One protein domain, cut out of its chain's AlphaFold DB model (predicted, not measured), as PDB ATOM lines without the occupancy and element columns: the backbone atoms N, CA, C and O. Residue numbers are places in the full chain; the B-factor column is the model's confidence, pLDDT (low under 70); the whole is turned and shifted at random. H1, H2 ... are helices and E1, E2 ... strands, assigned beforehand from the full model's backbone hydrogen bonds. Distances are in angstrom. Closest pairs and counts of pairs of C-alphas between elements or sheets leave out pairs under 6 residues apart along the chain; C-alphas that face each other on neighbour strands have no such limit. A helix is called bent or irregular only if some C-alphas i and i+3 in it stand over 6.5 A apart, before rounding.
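AT A GLANCE: This is residues 24 to 78 and 111 to 240 of the 358 residues of an uncharacterized protein of Stichopus japonicus (UniProt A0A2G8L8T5). Look for a small, strongly twisted sheet of four strands, with H3 and H4 over one face and H5 packed on H4, away from the sheet. H1 and H2 lie well off this body, on the long stretch before the cut, and no named helix covers the sheet's other face. The printed part has 185 residues, in the order E1 H1 H2 H3 E2 E3 E4 H4 H5; the sheet runs E1 E2 E4 E3 and is mixed. The class is mixed, helices and strands, though under half of the residues are in named elements. The whole is compact, with a radius of gyration of the C-alphas of 17.9 A and spans of 55 by 43 by 30 A.

IN THESE COORDINATES: Find C-alpha 24 at (106.276, 107.528, 133.661), where E1, residues 24 to 26, begins. Further on come H1, residues 42 to 52, and H2, residues 64 to 71. After the cut, H3 holds residues 114 to 127 and measures 19.7 A. E2, residues 134 to 139, E3, residues 146 to 151, and E4, residues 164 to 170 and 19.8 A long, follow. H4, residues 182 to 201, starts at (112.773, 108.360, 152.897) and measures 27.1 A; it is only just irregular, with C-alphas 192 and 195 6.54 A apart. H5, residues 221 to 235 and 20.8 A long, ends at (119.087, 102.763, 153.069).

HOW THE PARTS SIT: Begin with the sheet. E1 and E2 are parallel, with N 26 and O 138 2.9 A apart. E2 and E4 are parallel, with N 137 and O 167 2.9 A apart. E4 and E3 form an antiparallel hairpin, with N 149 and O 166 2.8 A apart. These pairs are within hydrogen-bond range. H3 and H4 are on the same face, giving two layers, helices on one face of a sheet. H3 lies over E2 at a height of 10.7 A, and H4 over E4 and E3 at 9.4 A; both run along the strands. With residues 183 to 187 alone, H4 touches H3 at a steep tilt of 47 degrees; the closest C-alphas, of Ala 117 and Ile 183, are 6.3 A apart. H4 and H5 touch as a helical hairpin, opposite ways at a steep tilt of 39 degrees; the closest C-alphas, of Cys 185 and Thr 235, are 4.6 A apart. H1 and H2 are apart and not on the sheet. Each O i to N i+4 pair is within range in H1, H2, H3 and H5, and 14 of 16 in H4.

THE WHOLE: The two C-alphas farthest apart, of His 52 and Lys 212, are 55.5 A apart. Residues 79 to 110 are cut out, and C-alphas 78 and 111 are 32.7 A apart across the cut. Look for long links from E1 to H1, H1 to H2, E3 to E4, E4 to H4 and H4 to H5. Mean pLDDT of the printed part is 90.5, and residues 153 to 157 are under 70.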
ATOM      1  N   LYS A  24     107.464 108.241 134.145       93.19
ATOM      2  CA  LYS A  24     106.276 107.528 133.661       93.19
ATOM      3  C   LYS A  24     105.390 107.159 134.844       93.19
ATOM      4  O   LYS A  24     105.903 106.871 135.918       93.19
ATOM      5  N   ARG A  25     104.079 107.113 134.635       94.69
ATOM      6  CA  ARG A  25     103.119 106.624 135.627       94.69
ATOM      7  C   ARG A  25     102.363 105.436 135.059       94.69
ATOM      8  O   ARG A  25     102.055 105.415 133.868       94.69
ATOM      9  N   PHE A  26     102.104 104.457 135.909       93.44
ATOM     10  CA  PHE A  26     101.320 103.279 135.589       93.44
ATOM     11  C   PHE A  26     100.293 103.047 136.695       93.44
ATOM     12  O   PHE A  26     100.643 103.023 137.874       93.44
ATOM     13  N   ASP A  27      99.034 102.839 136.319       90.12
ATOM     14  CA  ASP A  27      98.025 102.390 137.283       90.12
ATOM     15  C   ASP A  27      98.265 100.938 137.708       90.12
ATOM     16  O   ASP A  27      98.015 100.588 138.856       90.12
ATOM     17  N   GLN A  28      98.798 100.118 136.797       89.94
ATOM     18  CA  GLN A  28      99.173  98.726 137.039       89.94
ATOM     19  C   GLN A  28     100.574  98.436 136.510       89.94
ATOM     20  O   GLN A  28     100.954  98.891 135.425       89.94
ATOM     21  N   THR A  29     101.328  97.624 137.243       91.12
ATOM     22  CA  THR A  29     102.710  97.290 136.922       91.12
ATOM     23  C   THR A  29     102.730  96.484 135.623       91.12
ATOM     24  O   THR A  29     102.189  95.378 135.568       91.12
ATOM     25  N   PRO A  30     103.397  96.969 134.558       90.81
ATOM     26  CA  PRO A  30     103.412  96.253 133.287       90.81
ATOM     27  C   PRO A  30     103.956  94.823 133.433       90.81
ATOM     28  O   PRO A  30     105.019  94.622 134.021       90.81
ATOM     29  N   SER A  31     103.317  93.829 132.803       87.44
ATOM     30  CA  SER A  31     103.620  92.396 133.011       87.44
ATOM     31  C   SER A  31     105.054  91.960 132.677       87.44
ATOM     32  O   SER A  31     105.481  90.874 133.065       87.44
ATOM     33  N   LYS A  32     105.807  92.781 131.937       87.81
ATOM     34  CA  LYS A  32     107.242  92.576 131.666       87.81
ATOM     35  C   LYS A  32     108.144  92.892 132.864       87.81
ATOM     36  O   LYS A  32     109.288  92.450 132.880       87.81
ATOM     37  N   TYR A  33     107.647  93.669 133.824       87.62
ATOM     38  CA  TYR A  33     108.335  94.030 135.064       87.62
ATOM     39  C   TYR A  33     107.909  93.162 136.251       87.62
ATOM     40  O   TYR A  33     108.580  93.195 137.281       87.62
ATOM     41  N   LEU A  34     106.851  92.361 136.087       85.50
ATOM     42  CA  LEU A  34     106.407  91.371 137.063       85.50
ATOM     43  C   LEU A  34     107.265  90.102 136.981       85.50
ATOM     44  O   LEU A  34     107.431  89.481 135.923       85.50
ATOM     45  N   GLY A  35     107.816  89.716 138.124       84.56
ATOM     46  CA  GLY A  35     108.481  88.449 138.355       84.56
ATOM     47  C   GLY A  35     107.487  87.297 138.501       84.56
ATOM     48  O   GLY A  35     106.277  87.468 138.585       84.56
ATOM     49  N   LYS A  36     108.022  86.075 138.553       85.38
ATOM     50  CA  LYS A  36     107.218  84.850 138.702       85.38
ATOM     51  C   LYS A  36     106.471  84.754 140.036       85.38
ATOM     52  O   LYS A  36     105.446  84.089 140.083       85.38
ATOM     53  N   GLY A  37     107.015  85.370 141.084       82.94
ATOM     54  CA  GLY A  37     106.425  85.403 142.423       82.94
ATOM     55  C   GLY A  37     105.726  86.720 142.755       82.94
ATOM     56  O   GLY A  37     105.387  86.915 143.914       82.94
ATOM     57  N   ASP A  38     105.546  87.621 141.783       87.62
ATOM     58  CA  ASP A  38     104.734  88.816 142.007       87.62
ATOM     59  C   ASP A  38     103.245  88.449 141.824       87.62
ATOM     60  O   ASP A  38     102.899  87.857 140.792       87.62
ATOM     61  N   PRO A  39     102.377  88.760 142.804       89.44
ATOM     62  CA  PRO A  39     100.942  88.505 142.702       89.44
ATOM     63  C   PRO A  39     100.274  89.434 141.677       89.44
ATOM     64  O   PRO A  39     100.619  90.607 141.569       89.44
ATOM     65  N   LEU A  40      99.303  88.903 140.931       89.94
ATOM     66  CA  LEU A  40      98.554  89.608 139.882       89.94
ATOM     67  C   LEU A  40      97.310  90.336 140.416       89.94
ATOM     68  O   LEU A  40      96.821  91.257 139.776       89.94
ATOM     69  N   ASN A  41      96.803  89.916 141.573       90.31
ATOM     70  CA  ASN A  41      95.613  90.440 142.251       90.31
ATOM     71  C   ASN A  41      95.963  91.038 143.628       90.31
ATOM     72  O   ASN A  41      95.173  90.956 144.561       90.31
ATOM     73  N   LEU A  42      97.159  91.626 143.775       87.31
ATOM     74  CA  LEU A  42      97.676  92.107 145.065       87.31
ATOM     75  C   LEU A  42      96.700  93.033 145.802       87.31
ATOM     76  O   LEU A  42      96.400  92.801 146.969       87.31
ATOM     77  N   GLU A  43      96.227  94.082 145.129       86.50
ATOM     78  CA  GLU A  43      95.368  95.095 145.753       86.50
ATOM     79  C   GLU A  43      93.952  94.563 146.031       86.50
ATOM     80  O   GLU A  43      93.345  94.931 147.035       86.50
ATOM     81  N   GLU A  44      93.451  93.644 145.196       89.44
ATOM     82  CA  GLU A  44      92.177  92.952 145.423       89.44
ATOM     83  C   GLU A  44      92.244  92.111 146.703       89.44
ATOM     84  O   GLU A  44      91.458  92.335 147.623       89.44
ATOM     85  N   GLU A  45      93.225  91.210 146.810       89.00
ATOM     86  CA  GLU A  45      93.386  90.339 147.981       89.00
ATOM     87  C   GLU A  45      93.700  91.131 149.249       89.00
ATOM     88  O   GLU A  45      93.207  90.817 150.331       89.00
ATOM     89  N   LYS A  46      94.478  92.211 149.125       86.06
ATOM     90  CA  LYS A  46      94.739  93.123 150.237       86.06
ATOM     91  C   LYS A  46      93.450  93.771 150.743       86.06
ATOM     92  O   LYS A  46      93.247  93.830 151.953       86.06
ATOM     93  N   CYS A  47      92.583  94.245 149.848       87.81
ATOM     94  CA  CYS A  47      91.285  94.805 150.221       87.81
ATOM     95  C   CYS A  47      90.383  93.740 150.864       87.81
ATOM     96  O   CYS A  47      89.824  93.972 151.935       87.81
ATOM     97  N   GLN A  48      90.305  92.540 150.276       87.88
ATOM     98  CA  GLN A  48      89.544  91.417 150.838       87.88
ATOM     99  C   GLN A  48      90.022  91.040 152.247       87.88
ATOM    100  O   GLN A  48      89.205  90.798 153.136       87.88
ATOM    101  N   PHE A  49      91.331  91.053 152.484       86.00
ATOM    102  CA  PHE A  49      91.894  90.766 153.796       86.00
ATOM    103  C   PHE A  49      91.655  91.894 154.803       86.00
ATOM    104  O   PHE A  49      91.106  91.650 155.874       86.00
ATOM    105  N   LEU A  50      92.021  93.135 154.472       82.94
ATOM    106  CA  LEU A  50      91.971  94.248 155.427       82.94
ATOM    107  C   LEU A  50      90.544  94.717 155.731       82.94
ATOM    108  O   LEU A  50      90.257  95.079 156.869       82.94
ATOM    109  N   CYS A  51      89.655  94.711 154.737       88.50
ATOM    110  CA  CYS A  51      88.287  95.208 154.891       88.50
ATOM    111  C   CYS A  51      87.299  94.104 155.284       88.50
ATOM    112  O   CYS A  51      86.282  94.392 155.910       88.50
ATOM    113  N   HIS A  52      87.571  92.851 154.902       86.06
ATOM    114  CA  HIS A  52      86.616  91.748 155.057       86.06
ATOM    115  C   HIS A  52      87.175  90.532 155.808       86.06
ATOM    116  O   HIS A  52      86.444  89.561 155.996       86.06
ATOM    117  N   GLY A  53      88.441  90.555 156.238       78.69
ATOM    118  CA  GLY A  53      89.064  89.460 156.987       78.69
ATOM    119  C   GLY A  53      89.210  88.161 156.191       78.69
ATOM    120  O   GLY A  53      89.361  87.096 156.788       78.69
ATOM    121  N   LYS A  54      89.122  88.214 154.855       79.88
ATOM    122  CA  LYS A  54      89.237  87.020 154.009       79.88
ATOM    123  C   LYS A  54      90.693  86.653 153.774       79.88
ATOM    124  O   LYS A  54      91.531  87.519 153.544       79.88
ATOM    125  N   ILE A  55      90.960  85.353 153.781       75.56
ATOM    126  CA  ILE A  55      92.277  84.781 153.499       75.56
ATOM    127  C   ILE A  55      92.711  85.165 152.074       75.56
ATOM    128  O   ILE A  55      91.971  84.836 151.143       75.56
ATOM    129  N   PRO A  56      93.884  85.806 151.892       82.31
ATOM    130  CA  PRO A  56      94.402  86.137 150.571       82.31
ATOM    131  C   PRO A  56      94.606  84.897 149.692       82.31
ATOM    132  O   PRO A  56      95.355  83.984 150.057       82.31
ATOM    133  N   ASP A  57      94.011  84.897 148.502       85.81
ATOM    134  CA  ASP A  57      94.252  83.927 147.434       85.81
ATOM    135  C   ASP A  57      94.987  84.587 146.259       85.81
ATOM    136  O   ASP A  57      94.409  85.108 145.301       85.81
ATOM    137  N   PHE A  58      96.318  84.615 146.350       88.62
ATOM    138  CA  PHE A  58      97.144  85.279 145.349       88.62
ATOM    139  C   PHE A  58      97.259  84.470 144.052       88.62
ATOM    140  O   PHE A  58      97.739  83.337 144.023       88.62
ATOM    141  N   LYS A  59      96.932  85.123 142.939       90.62
ATOM    142  CA  LYS A  59      97.128  84.626 141.577       90.62
ATOM    143  C   LYS A  59      98.517  85.010 141.089       90.62
ATOM    144  O   LYS A  59      98.924  86.164 141.197       90.62
ATOM    145  N   PHE A  60      99.231  84.067 140.483       90.56
ATOM    146  CA  PHE A  60     100.588  84.283 139.976       90.56
ATOM    147  C   PHE A  60     100.692  83.957 138.490       90.56
ATOM    148  O   PHE A  60      99.959  83.134 137.949       90.56
ATOM    149  N   LYS A  61     101.688  84.554 137.828       87.94
ATOM    150  CA  LYS A  61     102.068  84.172 136.457       87.94
ATOM    151  C   LYS A  61     102.712  82.781 136.396       87.94
ATOM    152  O   LYS A  61     102.719  82.140 135.346       87.94
ATOM    153  N   ALA A  62     103.349  82.361 137.484       88.31
ATOM    154  CA  ALA A  62     103.982  81.058 137.587       88.31
ATOM    155  C   ALA A  62     102.961  79.976 137.943       88.31
ATOM    156  O   ALA A  62     102.031  80.220 138.702       88.31
ATOM    157  N   THR A  63     103.174  78.766 137.429       89.00
ATOM    158  CA  THR A  63     102.383  77.604 137.854       89.00
ATOM    159  C   THR A  63     102.726  77.221 139.294       89.00
ATOM    160  O   THR A  63     103.842  77.487 139.748       89.00
ATOM    161  N   GLU A  64     101.830  76.521 139.992       85.44
ATOM    162  CA  GLU A  64     102.075  76.022 141.359       85.44
ATOM    163  C   GLU A  64     103.408  75.277 141.465       85.44
ATOM    164  O   GLU A  64     104.262  75.616 142.277       85.44
ATOM    165  N   ARG A  65     103.680  74.359 140.527       87.00
ATOM    166  CA  ARG A  65     104.954  73.629 140.470       87.00
ATOM    167  C   ARG A  65     106.173  74.553 140.368       87.00
ATOM    168  O   ARG A  65     107.242  74.232 140.883       87.00
ATOM    169  N   GLN A  66     106.067  75.670 139.650       86.38
ATOM    170  CA  GLN A  66     107.160  76.639 139.556       86.38
ATOM    171  C   GLN A  66     107.329  77.421 140.861       86.38
ATOM    172  O   GLN A  66     108.469  77.668 141.256       86.38
ATOM    173  N   LEU A  67     106.232  77.779 141.528       82.69
ATOM    174  CA  LEU A  67     106.257  78.420 142.842       82.69
ATOM    175  C   LEU A  67     106.849  77.484 143.902       82.69
ATOM    176  O   LEU A  67     107.719  77.911 144.660       82.69
ATOM    177  N   ASP A  68     106.497  76.199 143.885       83.75
ATOM    178  CA  ASP A  68     107.067  75.175 144.767       83.75
ATOM    179  C   ASP A  68     108.581  75.054 144.603       83.75
ATOM    180  O   ASP A  68     109.322  74.944 145.579       83.75
ATOM    181  N   LEU A  69     109.073  75.099 143.361       84.56
ATOM    182  CA  LEU A  69     110.508  75.057 143.078       84.56
ATOM    183  C   LEU A  69     111.236  76.315 143.572       84.56
ATOM    184  O   LEU A  69     112.382  76.217 144.015       84.56
ATOM    185  N   ILE A  70     110.595  77.484 143.491       80.94
ATOM    186  CA  ILE A  70     111.150  78.746 143.996       80.94
ATOM    187  C   ILE A  70     111.226  78.695 145.525       80.94
ATOM    188  O   ILE A  70     112.309  78.871 146.089       80.94
ATOM    189  N   THR A  71     110.106  78.389 146.180       79.00
ATOM    190  CA  THR A  71     109.964  78.379 147.645       79.00
ATOM    191  C   THR A  71     110.747  77.252 148.315       79.00
ATOM    192  O   THR A  71     111.260  77.433 149.414       79.00
ATOM    193  N   SER A  72     110.933  76.112 147.641       79.75
ATOM    194  CA  SER A  72     111.743  74.993 148.146       79.75
ATOM    195  C   SER A  72     113.248  75.168 147.926       79.75
ATOM    196  O   SER A  72     114.031  74.289 148.297       79.75
ATOM    197  N   SER A  73     113.677  76.251 147.275       82.38
ATOM    198  CA  SER A  73     115.094  76.484 147.024       82.38
ATOM    199  C   SER A  73     115.831  76.830 148.319       82.38
ATOM    200  O   SER A  73     115.301  77.518 149.186       82.38
ATOM    201  N   LYS A  74     117.110  76.442 148.417       77.25
ATOM    202  CA  LYS A  74     117.976  76.782 149.565       77.25
ATOM    203  C   LYS A  74     118.069  78.296 149.834       77.25
ATOM    204  O   LYS A  74     118.459  78.716 150.911       77.25
ATOM    205  N   LYS A  75     117.725  79.132 148.850       78.00
ATOM    206  CA  LYS A  75     117.704  80.593 148.998       78.00
ATOM    207  C   LYS A  75     116.516  81.102 149.808       78.00
ATOM    208  O   LYS A  75     116.612  82.179 150.377       78.00
ATOM    209  N   CYS A  76     115.416  80.355 149.807       81.38
ATOM    210  CA  CYS A  76     114.191  80.668 150.534       81.38
ATOM    211  C   CYS A  76     114.146  79.973 151.903       81.38
ATOM    212  O   CYS A  76     113.139  80.057 152.597       81.38
ATOM    213  N   GLU A  77     115.221  79.277 152.283       83.94
ATOM    214  CA  GLU A  77     115.366  78.692 153.609       83.94
ATOM    215  C   GLU A  77     115.474  79.807 154.652       83.94
ATOM    216  O   GLU A  77     116.363  80.662 154.584       83.94
ATOM    217  N   ILE A  78     114.540  79.798 155.600       86.81
ATOM    218  CA  ILE A  78     114.518  80.730 156.722       86.81
ATOM    219  C   ILE A  78     115.589  80.284 157.713       86.81
ATOM    220  O   ILE A  78     115.662  79.110 158.069       86.81
ATOM    221  N   ARG A 111     105.163 112.382 155.202       97.50
ATOM    222  CA  ARG A 111     104.808 111.782 153.912       97.50
ATOM    223  C   ARG A 111     104.803 112.850 152.825       97.50
ATOM    224  O   ARG A 111     104.393 113.978 153.072       97.50
ATOM    225  N   ILE A 112     105.246 112.450 151.644       97.75
ATOM    226  CA  ILE A 112     105.231 113.266 150.431       97.75
ATOM    227  C   ILE A 112     104.534 112.478 149.328       97.75
ATOM    228  O   ILE A 112     104.478 111.249 149.397       97.75
ATOM    229  N   ASP A 113     104.010 113.163 148.321       96.75
ATOM    230  CA  ASP A 113     103.446 112.511 147.140       96.75
ATOM    231  C   ASP A 113     104.528 112.147 146.103       96.75
ATOM    232  O   ASP A 113     105.723 112.438 146.254       96.75
ATOM    233  N   SER A 114     104.114 111.470 145.028       95.88
ATOM    234  CA  SER A 114     105.022 111.070 143.954       95.88
ATOM    235  C   SER A 114     105.561 112.251 143.137       95.88
ATOM    236  O   SER A 114     106.583 112.094 142.469       95.88
ATOM    237  N   GLU A 115     104.946 113.434 143.187       95.25
ATOM    238  CA  GLU A 115     105.399 114.650 142.488       95.25
ATOM    239  C   GLU A 115     106.557 115.285 143.238       95.25
ATOM    240  O   GLU A 115     107.651 115.423 142.689       95.25
ATOM    241  N   GLN A 116     106.361 115.535 144.529       96.88
ATOM    242  CA  GLN A 116     107.394 115.987 145.454       96.88
ATOM    243  C   GLN A 116     108.587 115.023 145.459       96.88
ATOM    244  O   GLN A 116     109.739 115.442 145.334       96.88
ATOM    245  N   ALA A 117     108.322 113.714 145.529       97.31
ATOM    246  CA  ALA A 117     109.359 112.689 145.457       97.31
ATOM    247  C   ALA A 117     110.118 112.715 144.119       97.31
ATOM    248  O   ALA A 117     111.336 112.527 144.099       97.31
ATOM    249  N   SER A 118     109.425 112.960 143.001       96.81
ATOM    250  CA  SER A 118     110.060 113.066 141.680       96.81
ATOM    251  C   SER A 118     111.028 114.246 141.615       96.81
ATOM    252  O   SER A 118     112.116 114.101 141.059       96.81
ATOM    253  N   GLU A 119     110.682 115.379 142.222       96.19
ATOM    254  CA  GLU A 119     111.538 116.568 142.257       96.19
ATOM    255  C   GLU A 119     112.818 116.324 143.063       96.19
ATOM    256  O   GLU A 119     113.918 116.609 142.582       96.19
ATOM    257  N   VAL A 120     112.700 115.680 144.228       96.62
ATOM    258  CA  VAL A 120     113.862 115.274 145.036       96.62
ATOM    259  C   VAL A 120     114.750 114.284 144.274       96.62
ATOM    260  O   VAL A 120     115.974 114.419 144.263       96.62
ATOM    261  N   LEU A 121     114.152 113.305 143.587       97.00
ATOM    262  CA  LEU A 121     114.894 112.320 142.797       97.00
ATOM    263  C   LEU A 121     115.619 112.944 141.599       97.00
ATOM    264  O   LEU A 121     116.735 112.523 141.291       97.00
ATOM    265  N   LYS A 122     115.027 113.941 140.928       96.06
ATOM    266  CA  LYS A 122     115.708 114.706 139.866       96.06
ATOM    267  C   LYS A 122     116.976 115.363 140.410       96.06
ATOM    268  O   LYS A 122     118.036 115.176 139.819       96.06
ATOM    269  N   GLY A 123     116.872 116.064 141.544       96.25
ATOM    270  CA  GLY A 123     118.019 116.685 142.217       96.25
ATOM    271  C   GLY A 123     119.103 115.662 142.547       96.25
ATOM    272  O   GLY A 123     120.239 115.800 142.099       96.25
ATOM    273  N   TYR A 124     118.715 114.558 143.194       96.69
ATOM    274  CA  TYR A 124     119.619 113.453 143.513       96.69
ATOM    275  C   TYR A 124     120.365 112.925 142.275       96.69
ATOM    276  O   TYR A 124     121.576 112.713 142.317       96.69
ATOM    277  N   MET A 125     119.664 112.695 141.162       95.88
ATOM    278  CA  MET A 125     120.280 112.140 139.952       95.88
ATOM    279  C   MET A 125     121.265 113.113 139.296       95.88
ATOM    280  O   MET A 125     122.314 112.676 138.817       95.88
ATOM    281  N   VAL A 126     120.957 114.413 139.304       96.12
ATOM    282  CA  VAL A 126     121.861 115.460 138.807       96.12
ATOM    283  C   VAL A 126     123.105 115.562 139.688       96.12
ATOM    284  O   VAL A 126     124.217 115.502 139.166       96.12
ATOM    285  N   GLU A 127     122.933 115.645 141.008       96.06
ATOM    286  CA  GLU A 127     124.032 115.742 141.981       96.06
ATOM    287  C   GLU A 127     124.994 114.552 141.904       96.06
ATOM    288  O   GLU A 127     126.204 114.717 142.042       96.06
ATOM    289  N   ASN A 128     124.469 113.353 141.642       95.25
ATOM    290  CA  ASN A 128     125.263 112.128 141.553       95.25
ATOM    291  C   ASN A 128     125.735 111.805 140.123       95.25
ATOM    292  O   ASN A 128     126.303 110.739 139.897       95.25
ATOM    293  N   GLY A 129     125.501 112.691 139.146       94.56
ATOM    294  CA  GLY A 129     125.986 112.525 137.771       94.56
ATOM    295  C   GLY A 129     125.372 111.343 137.010       94.56
ATOM    296  O   GLY A 129     125.984 110.837 136.073       94.56
ATOM    297  N   VAL A 130     124.176 110.896 137.406       94.62
ATOM    298  CA  VAL A 130     123.453 109.763 136.789       94.62
ATOM    299  C   VAL A 130     122.202 110.197 136.017       94.62
ATOM    300  O   VAL A 130     121.424 109.359 135.548       94.62
ATOM    301  N   ASP A 131     122.007 111.507 135.868       92.44
ATOM    302  CA  ASP A 131     120.969 112.095 135.025       92.44
ATOM    303  C   ASP A 131     121.039 111.545 133.587       92.44
ATOM    304  O   ASP A 131     122.108 111.412 132.988       92.44
ATOM    305  N   GLY A 132     119.886 111.159 133.040       90.88
ATOM    306  CA  GLY A 132     119.772 110.559 131.707       90.88
ATOM    307  C   GLY A 132     120.281 109.113 131.559       90.88
ATOM    308  O   GLY A 132     120.042 108.506 130.514       90.88
ATOM    309  N   MET A 133     120.919 108.512 132.572       93.19
ATOM    310  CA  MET A 133     121.426 107.128 132.489       93.19
ATOM    311  C   MET A 133     120.342 106.063 132.710       93.19
ATOM    312  O   MET A 133     120.515 104.890 132.367       93.19
ATOM    313  N   MET A 134     119.210 106.460 133.288       94.31
ATOM    314  CA  MET A 134     118.073 105.590 133.553       94.31
ATOM    315  C   MET A 134     116.752 106.325 133.348       94.31
ATOM    316  O   MET A 134     116.691 107.548 133.273       94.31
ATOM    317  N   SER A 135     115.670 105.556 133.284       94.62
ATOM    318  CA  SER A 135     114.312 106.101 133.315       94.62
ATOM    319  C   SER A 135     113.628 105.767 134.633       94.62
ATOM    320  O   SER A 135     113.797 104.662 135.141       94.62
ATOM    321  N   VAL A 136     112.820 106.684 135.156       96.06
ATOM    322  CA  VAL A 136     112.064 106.468 136.395       96.06
ATOM    323  C   VAL A 136     110.586 106.280 136.071       96.06
ATOM    324  O   VAL A 136     110.060 106.877 135.124       96.06
ATOM    325  N   ALA A 137     109.919 105.392 136.800       96.38
ATOM    326  CA  ALA A 137     108.488 105.194 136.684       96.38
ATOM    327  C   ALA A 137     107.833 104.875 138.028       96.38
ATOM    328  O   ALA A 137     108.381 104.133 138.837       96.38
ATOM    329  N   TRP A 138     106.626 105.391 138.202       97.25
ATOM    330  CA  TRP A 138     105.745 105.149 139.334       97.25
ATOM    331  C   TRP A 138     104.699 104.093 138.973       97.25
ATOM    332  O   TRP A 138     104.190 104.097 137.848       97.25
ATOM    333  N   SER A 139     104.390 103.189 139.903       95.00
ATOM    334  CA  SER A 139     103.327 102.186 139.757       95.00
ATOM    335  C   SER A 139     102.581 101.985 141.070       95.00
ATOM    336  O   SER A 139     103.220 101.861 142.112       95.00
ATOM    337  N   LYS A 140     101.248 101.908 141.042       91.81
ATOM    338  CA  LYS A 140     100.432 101.809 142.271       91.81
ATOM    339  C   LYS A 140     100.546 100.453 142.979       91.81
ATOM    340  O   LYS A 140     100.562 100.386 144.202       91.81
ATOM    341  N   ASP A 141     100.688  99.383 142.207       89.69
ATOM    342  CA  ASP A 141     100.612  97.976 142.627       89.69
ATOM    343  C   ASP A 141     101.978  97.256 142.649       89.69
ATOM    344  O   ASP A 141     102.043  96.026 142.655       89.69
ATOM    345  N   LEU A 142     103.094  97.997 142.637       91.69
ATOM    346  CA  LEU A 142     104.423  97.385 142.710       91.69
ATOM    347  C   LEU A 142     104.557  96.593 144.026       91.69
ATOM    348  O   LEU A 142     104.236  97.099 145.101       91.69
ATOM    349  N   SER A 143     105.062  95.358 143.966       88.25
ATOM    350  CA  SER A 143     105.164  94.464 145.136       88.25
ATOM    351  C   SER A 143     106.238  94.868 146.159       88.25
ATOM    352  O   SER A 143     106.351  94.261 147.222       88.25
ATOM    353  N   CYS A 144     107.034  95.888 145.852       91.25
ATOM    354  CA  CYS A 144     108.132  96.400 146.663       91.25
ATOM    355  C   CYS A 144     108.194  97.932 146.571       91.25
ATOM    356  O   CYS A 144     107.625  98.519 145.655       91.25
ATOM    357  N   SER A 145     108.886  98.592 147.505       94.88
ATOM    358  CA  SER A 145     109.011 100.062 147.529       94.88
ATOM    359  C   SER A 145     109.728 100.631 146.303       94.88
ATOM    360  O   SER A 145     109.340 101.679 145.783       94.88
ATOM    361  N   GLY A 146     110.761  99.927 145.843       95.31
ATOM    362  CA  GLY A 146     111.557 100.256 144.673       95.31
ATOM    363  C   GLY A 146     112.008  98.991 143.956       95.31
ATOM    364  O   GLY A 146     111.982  97.896 144.523       95.31
ATOM    365  N   ARG A 147     112.325  99.121 142.668       94.88
ATOM    366  CA  ARG A 147     112.926  98.048 141.877       94.88
ATOM    367  C   ARG A 147     113.764  98.611 140.741       94.88
ATOM    368  O   ARG A 147     113.226  99.153 139.770       94.88
ATOM    369  N   MET A 148     115.069  98.387 140.802       95.56
ATOM    370  CA  MET A 148     115.976  98.604 139.682       95.56
ATOM    371  C   MET A 148     115.922  97.440 138.684       95.56
ATOM    372  O   MET A 148     116.133  96.273 139.015       95.56
ATOM    373  N   THR A 149     115.667  97.754 137.416       92.25
ATOM    374  CA  THR A 149     115.660  96.788 136.310       92.25
ATOM    375  C   THR A 149     116.504  97.289 135.151       92.25
ATOM    376  O   THR A 149     116.729  98.489 134.994       92.25
ATOM    377  N   TRP A 150     116.959  96.380 134.295       90.56
ATOM    378  CA  TRP A 150     117.623  96.754 133.054       90.56
ATOM    379  C   TRP A 150     117.289  95.775 131.934       90.56
ATOM    380  O   TRP A 150     117.013  94.598 132.167       90.56
ATOM    381  N   VAL A 151     117.302  96.282 130.704       86.94
ATOM    382  CA  VAL A 151     117.123  95.499 129.477       86.94
ATOM    383  C   VAL A 151     118.211  95.899 128.493       86.94
ATOM    384  O   VAL A 151     118.546  97.074 128.381       86.94
ATOM    385  N   GLY A 152     118.766  94.945 127.760       79.44
ATOM    386  CA  GLY A 152     119.812  95.223 126.783       79.44
ATOM    387  C   GLY A 152     120.649  93.987 126.490       79.44
ATOM    388  O   GLY A 152     120.361  92.916 127.032       79.44
ATOM    389  N   PRO A 153     121.669  94.109 125.626       69.31
ATOM    390  CA  PRO A 153     122.490  92.978 125.227       69.31
ATOM    391  C   PRO A 153     123.126  92.317 126.453       69.31
ATOM    392  O   PRO A 153     123.819  92.949 127.250       69.31
ATOM    393  N   CYS A 154     122.877  91.016 126.586       61.84
ATOM    394  CA  CYS A 154     123.486  90.182 127.606       61.84
ATOM    395  C   CYS A 154     124.838  89.655 127.086       61.84
ATOM    396  O   CYS A 154     124.926  89.106 125.990       61.84
ATOM    397  N   LEU A 155     125.869  89.778 127.926       56.31
ATOM    398  CA  LEU A 155     127.067  88.924 127.995       56.31
ATOM    399  C   LEU A 155     128.227  89.091 126.995       56.31
ATOM    400  O   LEU A 155     129.282  88.549 127.290       56.31
ATOM    401  N   LYS A 156     128.145  89.816 125.869       56.03
ATOM    402  CA  LYS A 156     129.319  89.922 124.950       56.03
ATOM    403  C   LYS A 156     129.922  91.310 124.764       56.03
ATOM    404  O   LYS A 156     130.999  91.422 124.191       56.03
ATOM    405  N   ALA A 157     129.272  92.349 125.270       63.88
ATOM    406  CA  ALA A 157     129.810  93.699 125.229       63.88
ATOM    407  C   ALA A 157     129.910  94.231 126.658       63.88
ATOM    408  O   ALA A 157     128.895  94.347 127.351       63.88
ATOM    409  N   ASN A 158     131.129  94.566 127.085       77.75
ATOM    410  CA  ASN A 158     131.393  95.317 128.313       77.75
ATOM    411  C   ASN A 158     130.996  96.793 128.107       77.75
ATOM    412  O   ASN A 158     131.825  97.697 128.144       77.75
ATOM    413  N   LYS A 159     129.727  96.999 127.744       85.88
ATOM    414  CA  LYS A 159     129.115  98.261 127.326       85.88
ATOM    415  C   LYS A 159     127.828  98.466 128.126       85.88
ATOM    416  O   LYS A 159     126.750  98.073 127.666       85.88
ATOM    417  N   PRO A 160     127.922  98.939 129.379       88.69
ATOM    418  CA  PRO A 160     126.744  99.170 130.209       88.69
ATOM    419  C   PRO A 160     125.865 100.306 129.665       88.69
ATOM    420  O   PRO A 160     124.654 100.257 129.831       88.69
ATOM    421  N   ASP A 161     126.440 101.257 128.931       89.25
ATOM    422  CA  ASP A 161     125.762 102.335 128.198       89.25
ATOM    423  C   ASP A 161     124.768 101.835 127.132       89.25
ATOM    424  O   ASP A 161     123.761 102.483 126.859       89.25
ATOM    425  N   ALA A 162     124.987 100.640 126.573       88.62
ATOM    426  CA  ALA A 162     124.048 100.013 125.641       88.62
ATOM    427  C   ALA A 162     122.800  99.416 126.331       88.62
ATOM    428  O   ALA A 162     121.896  98.909 125.657       88.62
ATOM    429  N   ARG A 163     122.744  99.420 127.670       89.81
ATOM    430  CA  ARG A 163     121.622  98.889 128.453       89.81
ATOM    431  C   ARG A 163     120.674 100.012 128.841       89.81
ATOM    432  O   ARG A 163     121.069 101.122 129.169       89.81
ATOM    433  N   LYS A 164     119.387  99.691 128.850       92.00
ATOM    434  CA  LYS A 164     118.319 100.590 129.279       92.00
ATOM    435  C   LYS A 164     117.954 100.261 130.717       92.00
ATOM    436  O   LYS A 164     117.279  99.258 130.955       92.00
ATOM    437  N   TYR A 165     118.388 101.103 131.646       94.44
ATOM    438  CA  TYR A 165     118.059 100.994 133.064       94.44
ATOM    439  C   TYR A 165     116.716 101.662 133.379       94.44
ATOM    440  O   TYR A 165     116.323 102.667 132.769       94.44
ATOM    441  N   ARG A 166     115.980 101.082 134.327       95.19
ATOM    442  CA  ARG A 166     114.706 101.605 134.808       95.19
ATOM    443  C   ARG A 166     114.551 101.397 136.307       95.19
ATOM    444  O   ARG A 166     114.529 100.254 136.757       95.19
ATOM    445  N   LEU A 167     114.332 102.499 137.016       96.69
ATOM    446  CA  LEU A 167     113.857 102.516 138.392       96.69
ATOM    447  C   LEU A 167     112.323 102.518 138.396       96.69
ATOM    448  O   LEU A 167     111.706 103.422 137.834       96.69
ATOM    449  N   MET A 168     111.720 101.503 139.005       96.56
ATOM    450  CA  MET A 168     110.291 101.468 139.322       96.56
ATOM    451  C   MET A 168     110.108 101.808 140.802       96.56
ATOM    452  O   MET A 168     110.845 101.277 141.628       96.56
ATOM    453  N   LEU A 169     109.133 102.646 141.142       97.25
ATOM    454  CA  LEU A 169     108.802 103.013 142.521       97.25
ATOM    455  C   LEU A 169     107.313 102.799 142.784       97.25
ATOM    456  O   LEU A 169     106.487 103.040 141.897       97.25
ATOM    457  N   LYS A 170     106.972 102.350 143.997       96.06
ATOM    458  CA  LYS A 170     105.571 102.180 144.394       96.06
ATOM    459  C   LYS A 170     104.946 103.533 144.725       96.06
ATOM    460  O   LYS A 170     105.443 104.231 145.609       96.06
ATOM    461  N   ASP A 171     103.856 103.859 144.041       95.69
ATOM    462  CA  ASP A 171     103.037 105.055 144.258       95.69
ATOM    463  C   ASP A 171     101.788 104.694 145.068       95.69
ATOM    464  O   ASP A 171     100.672 104.608 144.553       95.69
ATOM    465  N   SER A 172     102.004 104.349 146.336       91.69
ATOM    466  CA  SER A 172     100.923 104.076 147.279       91.69
ATOM    467  C   SER A 172     101.367 104.348 148.715       91.69
ATOM    468  O   SER A 172     102.563 104.420 149.016       91.69
ATOM    469  N   ALA A 173     100.397 104.444 149.627       88.56
ATOM    470  CA  ALA A 173     100.650 104.667 151.051       88.56
ATOM    471  C   ALA A 173     101.514 103.569 151.710       88.56
ATOM    472  O   ALA A 173     102.150 103.828 152.739       88.56
ATOM    473  N   ASP A 174     101.584 102.377 151.103       88.50
ATOM    474  CA  ASP A 174     102.396 101.253 151.588       88.50
ATOM    475  C   ASP A 174     103.894 101.502 151.434       88.50
ATOM    476  O   ASP A 174     104.706 100.876 152.116       88.50
ATOM    477  N   ASN A 175     104.281 102.399 150.525       94.94
ATOM    478  CA  ASN A 175     105.674 102.751 150.366       94.94
ATOM    479  C   ASN A 175     106.125 103.605 151.557       94.94
ATOM    480  O   ASN A 175     105.961 104.823 151.581       94.94
ATOM    481  N   CYS A 176     106.715 102.959 152.564       93.81
ATOM    482  CA  CYS A 176     107.158 103.616 153.793       93.81
ATOM    483  C   CYS A 176     108.257 104.674 153.569       93.81
ATOM    484  O   CYS A 176     108.466 105.519 154.441       93.81
ATOM    485  N   PHE A 177     108.910 104.649 152.401       96.94
ATOM    486  CA  PHE A 177     109.934 105.603 151.980       96.94
ATOM    487  C   PHE A 177     109.382 106.802 151.206       96.94
ATOM    488  O   PHE A 177     110.159 107.702 150.898       96.94
ATOM    489  N   LEU A 178     108.076 106.860 150.909       96.94
ATOM    490  CA  LEU A 178     107.428 108.025 150.291       96.94
ATOM    491  C   LEU A 178     107.291 109.164 151.322       96.94
ATOM    492  O   LEU A 178     106.210 109.508 151.802       96.94
ATOM    493  N   ARG A 179     108.449 109.665 151.759       97.62
ATOM    494  CA  ARG A 179     108.659 110.649 152.823       97.62
ATOM    495  C   ARG A 179     109.850 111.537 152.484       97.62
ATOM    496  O   ARG A 179     110.741 111.104 151.752       97.62
ATOM    497  N   GLU A 180     109.901 112.724 153.079       95.56
ATOM    498  CA  GLU A 180     110.897 113.780 152.816       95.56
ATOM    499  C   GLU A 180     112.345 113.263 152.717       95.56
ATOM    500  O   GLU A 180     113.036 113.512 151.732       95.56
ATOM    501  N   LYS A 181     112.808 112.494 153.712       96.31
ATOM    502  CA  LYS A 181     114.137 111.850 153.703       96.31
ATOM    503  C   LYS A 181     114.102 110.405 153.223       96.31
ATOM    504  O   LYS A 181     115.127 109.884 152.781       96.31
ATOM    505  N   GLY A 182     112.948 109.749 153.324       97.50
ATOM    506  CA  GLY A 182     112.773 108.360 152.897       97.50
ATOM    507  C   GLY A 182     113.088 108.175 151.414       97.50
ATOM    508  O   GLY A 182     113.741 107.200 151.044       97.50
ATOM    509  N   ILE A 183     112.726 109.152 150.579       97.81
ATOM    510  CA  ILE A 183     112.943 109.061 149.135       97.81
ATOM    511  C   ILE A 183     114.435 109.092 148.760       97.81
ATOM    512  O   ILE A 183     114.870 108.410 147.836       97.81
ATOM    513  N   LEU A 184     115.256 109.812 149.529       97.94
ATOM    514  CA  LEU A 184     116.713 109.797 149.367       97.94
ATOM    515  C   LEU A 184     117.313 108.461 149.821       97.94
ATOM    516  O   LEU A 184     118.266 107.977 149.221       97.94
ATOM    517  N   CYS A 185     116.728 107.841 150.848       97.94
ATOM    518  CA  CYS A 185     117.148 106.534 151.344       97.94
ATOM    519  C   CYS A 185     116.879 105.424 150.314       97.94
ATOM    520  O   CYS A 185     117.745 104.585 150.073       97.94
ATOM    521  N   ILE A 186     115.707 105.437 149.663       97.19
ATOM    522  CA  ILE A 186     115.419 104.488 148.576       97.19
ATOM    523  C   ILE A 186     116.250 104.800 147.320       97.19
ATOM    524  O   ILE A 186     116.605 103.882 146.588       97.19
ATOM    525  N   ALA A 187     116.634 106.061 147.085       98.00
ATOM    526  CA  ALA A 187     117.577 106.409 146.023       98.00
ATOM    527  C   ALA A 187     118.978 105.824 146.289       98.00
ATOM    528  O   ALA A 187     119.551 105.204 145.396       98.00
ATOM    529  N   ASP A 188     119.505 105.925 147.512       98.19
ATOM    530  CA  ASP A 188     120.779 105.287 147.883       98.19
ATOM    531  C   ASP A 188     120.699 103.745 147.754       98.19
ATOM    532  O   ASP A 188     121.646 103.094 147.300       98.19
ATOM    533  N   HIS A 189     119.547 103.152 148.092       98.06
ATOM    534  CA  HIS A 189     119.277 101.721 147.928       98.06
ATOM    535  C   HIS A 189     119.281 101.308 146.446       98.06
ATOM    536  O   HIS A 189     120.111 100.518 146.002       98.06
ATOM    537  N   GLU A 190     118.384 101.869 145.642       98.00
ATOM    538  CA  GLU A 190     118.153 101.420 144.269       98.00
ATOM    539  C   GLU A 190     119.191 101.964 143.287       98.00
ATOM    540  O   GLU A 190     119.732 101.235 142.452       98.00
ATOM    541  N   ILE A 191     119.475 103.265 143.374       97.81
ATOM    542  CA  ILE A 191     120.409 103.941 142.477       97.81
ATOM    543  C   ILE A 191     121.829 103.734 142.994       97.81
ATOM    544  O   ILE A 191     122.652 103.148 142.293       97.81
ATOM    545  N   GLY A 192     122.100 104.162 144.229       97.31
ATOM    546  CA  GLY A 192     123.438 104.121 144.826       97.31
ATOM    547  C   GLY A 192     124.022 102.712 144.957       97.31
ATOM    548  O   GLY A 192     125.242 102.551 144.935       97.31
ATOM    549  N   THR A 193     123.169 101.682 145.023       97.75
ATOM    550  CA  THR A 193     123.607 100.285 145.135       97.75
ATOM    551  C   THR A 193     123.328  99.502 143.859       97.75
ATOM    552  O   THR A 193     124.264  99.230 143.103       97.75
ATOM    553  N   HIS A 194     122.069  99.154 143.578       97.06
ATOM    554  CA  HIS A 194     121.754  98.206 142.506       97.06
ATOM    555  C   HIS A 194     122.140  98.713 141.117       97.06
ATOM    556  O   HIS A 194     122.752  97.974 140.336       97.06
ATOM    557  N   PHE A 195     121.804  99.964 140.790       97.00
ATOM    558  CA  PHE A 195     122.167 100.551 139.501       97.00
ATOM    559  C   PHE A 195     123.679 100.686 139.359       97.00
ATOM    560  O   PHE A 195     124.235 100.126 138.413       97.00
ATOM    561  N   ILE A 196     124.346 101.371 140.296       97.19
ATOM    562  CA  ILE A 196     125.791 101.624 140.207       97.19
ATOM    563  C   ILE A 196     126.572 100.312 140.116       97.19
ATOM    564  O   ILE A 196     127.437 100.171 139.250       97.19
ATOM    565  N   ARG A 197     126.239  99.299 140.925       95.62
ATOM    566  CA  ARG A 197     126.917  97.994 140.869       95.62
ATOM    567  C   ARG A 197     126.640  97.250 139.566       95.62
ATOM    568  O   ARG A 197     127.566  96.679 138.995       95.62
ATOM    569  N   SER A 198     125.414  97.305 139.046       92.62
ATOM    570  CA  SER A 198     125.063  96.692 137.755       92.62
ATOM    571  C   SER A 198     125.720  97.391 136.560       92.62
ATOM    572  O   SER A 198     126.080  96.737 135.576       92.62
ATOM    573  N   TYR A 199     125.843  98.718 136.614       93.81
ATOM    574  CA  TYR A 199     126.547  99.519 135.618       93.81
ATOM    575  C   TYR A 199     128.041  99.191 135.644       93.81
ATOM    576  O   TYR A 199     128.599  98.779 134.625       93.81
ATOM    577  N   ASN A 200     128.650  99.242 136.830       94.44
ATOM    578  CA  ASN A 200     130.067  98.967 137.026       94.44
ATOM    579  C   ASN A 200     130.442  97.534 136.663       94.44
ATOM    580  O   ASN A 200     131.459  97.366 136.001       94.44
ATOM    581  N   ASP A 201     129.634  96.521 137.013       91.50
ATOM    582  CA  ASP A 201     129.869  95.125 136.600       91.50
ATOM    583  C   ASP A 201     129.936  95.027 135.073       91.50
ATOM    584  O   ASP A 201     130.759  94.290 134.549       91.50
ATOM    585  N   GLY A 202     129.153  95.836 134.351       89.62
ATOM    586  CA  GLY A 202     129.190  95.914 132.893       89.62
ATOM    587  C   GLY A 202     130.474  96.478 132.288       89.62
ATOM    588  O   GLY A 202     130.711  96.225 131.111       89.62
ATOM    589  N   LEU A 203     131.297  97.191 133.058       91.38
ATOM    590  CA  LEU A 203     132.614  97.678 132.624       91.38
ATOM    591  C   LEU A 203     133.712  96.617 132.793       91.38
ATOM    592  O   LEU A 203     134.809  96.769 132.258       91.38
ATOM    593  N   GLN A 204     133.444  95.546 133.541       92.38
ATOM    594  CA  GLN A 204     134.494  94.650 134.011       92.38
ATOM    595  C   GLN A 204     134.823  93.534 133.016       92.38
ATOM    596  O   GLN A 204     133.925  92.993 132.362       92.38
ATOM    597  N   PRO A 205     136.085  93.069 132.968       90.38
ATOM    598  CA  PRO A 205     136.491  91.932 132.138       90.38
ATOM    599  C   PRO A 205     135.681  90.652 132.397       90.38
ATOM    600  O   PRO A 205     135.435  89.874 131.476       90.38
ATOM    601  N   TRP A 206     135.227  90.446 133.636       90.44
ATOM    602  CA  TRP A 206     134.464  89.264 134.039       90.44
ATOM    603  C   TRP A 206     132.974  89.319 133.704       90.44
ATOM    604  O   TRP A 206     132.299  88.303 133.868       90.44
ATOM    605  N   PHE A 207     132.443  90.447 133.224       87.12
ATOM    606  CA  PHE A 207     131.023  90.556 132.883       87.12
ATOM    607  C   PHE A 207     130.594  89.490 131.870       87.12
ATOM    608  O   PHE A 207     129.566  88.829 132.027       87.12
ATOM    609  N   SER A 208     131.421  89.302 130.839       83.88
ATOM    610  CA  SER A 208     131.166  88.363 129.749       83.88
ATOM    611  C   SER A 208     131.386  86.903 130.137       83.88
ATOM    612  O   SER A 208     130.693  86.013 129.643       83.88
ATOM    613  N   ASN A 209     132.329  86.638 131.046       87.19
ATOM    614  CA  ASN A 209     132.615  85.292 131.526       87.19
ATOM    615  C   ASN A 209     133.133  85.296 132.968       87.19
ATOM    616  O   ASN A 209     134.334  85.239 133.213       87.19
ATOM    617  N   ARG A 210     132.209  85.284 133.930       90.44
ATOM    618  CA  ARG A 210     132.521  85.252 135.370       90.44
ATOM    619  C   ARG A 210     133.295  84.003 135.794       90.44
ATOM    620  O   ARG A 210     134.164  84.089 136.656       90.44
ATOM    621  N   LEU A 211     133.000  82.859 135.169       90.56
ATOM    622  CA  LEU A 211     133.629  81.577 135.503       90.56
ATOM    623  C   LEU A 211     135.129  81.583 135.195       90.56
ATOM    624  O   LEU A 211     135.897  81.042 135.983       90.56
ATOM    625  N   LYS A 212     135.558  82.254 134.113       92.94
ATOM    626  CA  LYS A 212     136.983  82.421 133.774       92.94
ATOM    627  C   LYS A 212     137.783  83.106 134.892       92.94
ATOM    628  O   LYS A 212     138.968  82.841 135.035       92.94
ATOM    629  N   PHE A 213     137.134  83.955 135.684       93.00
ATOM    630  CA  PHE A 213     137.748  84.688 136.795       93.00
ATOM    631  C   PHE A 213     137.468  84.039 138.163       93.00
ATOM    632  O   PHE A 213     137.685  84.668 139.192       93.00
ATOM    633  N   GLY A 214     136.933  82.810 138.201       94.06
ATOM    634  CA  GLY A 214     136.600  82.122 139.455       94.06
ATOM    635  C   GLY A 214     135.458  82.773 140.248       94.06
ATOM    636  O   GLY A 214     135.272  82.473 141.426       94.06
ATOM    637  N   LEU A 215     134.679  83.665 139.627       92.75
ATOM    638  CA  LEU A 215     133.614  84.391 140.309       92.75
ATOM    639  C   LEU A 215     132.324  83.571 140.388       92.75
ATOM    640  O   LEU A 215     131.964  82.811 139.484       92.75
ATOM    641  N   GLN A 216     131.569  83.807 141.460       89.94
ATOM    642  CA  GLN A 216     130.232  83.244 141.640       89.94
ATOM    643  C   GLN A 216     129.299  83.637 140.482       89.94
ATOM    644  O   GLN A 216     129.394  84.734 139.913       89.94
ATOM    645  N   LYS A 217     128.365  82.736 140.148       88.12
ATOM    646  CA  LYS A 217     127.337  82.980 139.125       88.12
ATOM    647  C   LYS A 217     126.490  84.200 139.496       88.12
ATOM    648  O   LYS A 217     126.203  84.429 140.671       88.12
ATOM    649  N   LEU A 218     126.015  84.928 138.483       81.94
ATOM    650  CA  LEU A 218     124.963  85.925 138.688       81.94
ATOM    651  C   LEU A 218     123.763  85.249 139.361       81.94
ATOM    652  O   LEU A 218     123.395  84.126 139.007       81.94
ATOM    653  N   LYS A 219     123.165  85.935 140.339       82.38
ATOM    654  CA  LYS A 219     122.092  85.405 141.193       82.38
ATOM    655  C   LYS A 219     122.523  84.236 142.090       82.38
ATOM    656  O   LYS A 219     121.667  83.436 142.468       82.38
ATOM    657  N   SER A 220     123.802  84.061 142.431       88.81
ATOM    658  CA  SER A 220     124.153  83.160 143.540       88.81
ATOM    659  C   SER A 220     123.524  83.667 144.844       88.81
ATOM    660  O   SER A 220     123.250  84.858 144.986       88.81
ATOM    661  N   TYR A 221     123.279  82.764 145.797       87.88
ATOM    662  CA  TYR A 221     122.766  83.153 147.116       87.88
ATOM    663  C   TYR A 221     123.697  84.159 147.805       87.88
ATOM    664  O   TYR A 221     123.234  85.181 148.290       87.88
ATOM    665  N   SER A 222     125.010  83.905 147.766       89.88
ATOM    666  CA  SER A 222     126.015  84.790 148.358       89.88
ATOM    667  C   SER A 222     126.017  86.181 147.729       89.88
ATOM    668  O   SER A 222     126.027  87.166 148.454       89.88
ATOM    669  N   LEU A 223     125.951  86.275 146.397       90.81
ATOM    670  CA  LEU A 223     125.916  87.563 145.709       90.81
ATOM    671  C   LEU A 223     124.651  88.341 146.070       90.81
ATOM    672  O   LEU A 223     124.740  89.529 146.339       90.81
ATOM    673  N   GLN A 224     123.496  87.671 146.109       90.12
ATOM    674  CA  GLN A 224     122.233  88.305 146.483       90.12
ATOM    675  C   GLN A 224     122.248  88.767 147.947       90.12
ATOM    676  O   GLN A 224     121.853  89.889 148.226       90.12
ATOM    677  N   GLN A 225     122.771  87.953 148.869       91.50
ATOM    678  CA  GLN A 225     122.936  88.343 150.271       91.50
ATOM    679  C   GLN A 225     123.841  89.577 150.414       91.50
ATOM    680  O   GLN A 225     123.515  90.485 151.172       91.50
ATOM    681  N   THR A 226     124.960  89.633 149.683       94.81
ATOM    682  CA  THR A 226     125.848  90.806 149.677       94.81
ATOM    683  C   THR A 226     125.171  92.034 149.075       94.81
ATOM    684  O   THR A 226     125.304  93.121 149.625       94.81
ATOM    685  N   GLU A 227     124.474  91.877 147.950       95.19
ATOM    686  CA  GLU A 227     123.818  92.974 147.233       95.19
ATOM    687  C   GLU A 227     122.714  93.618 148.081       95.19
ATOM    688  O   GLU A 227     122.770  94.814 148.352       95.19
ATOM    689  N   GLU A 228     121.764  92.811 148.555       94.75
ATOM    690  CA  GLU A 228     120.634  93.269 149.373       94.75
ATOM    691  C   GLU A 228     121.099  93.757 150.749       94.75
ATOM    692  O   GLU A 228     120.600  94.755 151.265       94.75
ATOM    693  N   GLY A 229     122.094  93.087 151.345       95.75
ATOM    694  CA  GLY A 229     122.683  93.509 152.614       95.75
ATOM    695  C   GLY A 229     123.334  94.889 152.511       95.75
ATOM    696  O   GLY A 229     123.111  95.737 153.372       95.75
ATOM    697  N   LEU A 230     124.087  95.144 151.436       97.69
ATOM    698  CA  LEU A 230     124.673  96.460 151.181       97.69
ATOM    699  C   LEU A 230     123.595  97.517 150.910       97.69
ATOM    700  O   LEU A 230     123.674  98.614 151.458       97.69
ATOM    701  N   ALA A 231     122.569  97.185 150.125       97.31
ATOM    702  CA  ALA A 231     121.466  98.099 149.840       97.31
ATOM    703  C   ALA A 231     120.694  98.471 151.122       97.31
ATOM    704  O   ALA A 231     120.381  99.643 151.353       97.31
ATOM    705  N   ALA A 232     120.468  97.508 152.022       96.56
ATOM    706  CA  ALA A 232     119.855  97.738 153.331       96.56
ATOM    707  C   ALA A 232     120.693  98.664 154.232       96.56
ATOM    708  O   ALA A 232     120.130  99.523 154.911       96.56
ATOM    709  N   LEU A 233     122.026  98.543 154.214       97.56
ATOM    710  CA  LEU A 233     122.915  99.473 154.923       97.56
ATOM    711  C   LEU A 233     122.851 100.880 154.316       97.56
ATOM    712  O   LEU A 233     122.691 101.859 155.046       97.56
ATOM    713  N   ASN A 234     122.900 100.980 152.987       97.88
ATOM    714  CA  ASN A 234     122.827 102.257 152.276       97.88
ATOM    715  C   ASN A 234     121.492 102.978 152.510       97.88
ATOM    716  O   ASN A 234     121.462 104.200 152.624       97.88
ATOM    717  N   THR A 235     120.412 102.223 152.720       97.25
ATOM    718  CA  THR A 235     119.087 102.763 153.069       97.25
ATOM    719  C   THR A 235     119.122 103.617 154.342       97.25
ATOM    720  O   THR A 235     118.409 104.608 154.439       97.25
ATOM    721  N   VAL A 236     119.943 103.275 155.340       96.62
ATOM    722  CA  VAL A 236     119.969 104.018 156.612       96.62
ATOM    723  C   VAL A 236     121.037 105.116 156.660       96.62
ATOM    724  O   VAL A 236     121.117 105.842 157.651       96.62
ATOM    725  N   LEU A 237     121.841 105.312 155.606       95.12
ATOM    726  CA  LEU A 237     122.927 106.305 155.601       95.12
ATOM    727  C   LEU A 237     122.424 107.745 155.725       95.12
ATOM    728  O   LEU A 237     122.969 108.509 156.523       95.12
ATOM    729  N   LYS A 238     121.344 108.100 155.026       93.81
ATOM    730  CA  LYS A 238     120.719 109.438 155.105       93.81
ATOM    731  C   LYS A 238     119.570 109.531 156.109       93.81
ATOM    732  O   LYS A 238     119.125 110.628 156.451       93.81
ATOM    733  N   ALA A 239     119.122 108.392 156.626       95.94
ATOM    734  CA  ALA A 239     118.093 108.312 157.651       95.94
ATOM    735  C   ALA A 239     118.535 109.001 158.956       95.94
ATOM    736  O   ALA A 239     119.711 108.941 159.328       95.94
ATOM    737  N   ARG A 240     117.604 109.625 159.692       97.00
ATOM    738  CA  ARG A 240     117.929 110.256 160.991       97.00
ATOM    739  C   ARG A 240     118.340 109.223 162.045       97.00
ATOM    740  O   ARG A 240     119.237 109.470 162.842       97.00
TER     741      ARG A 240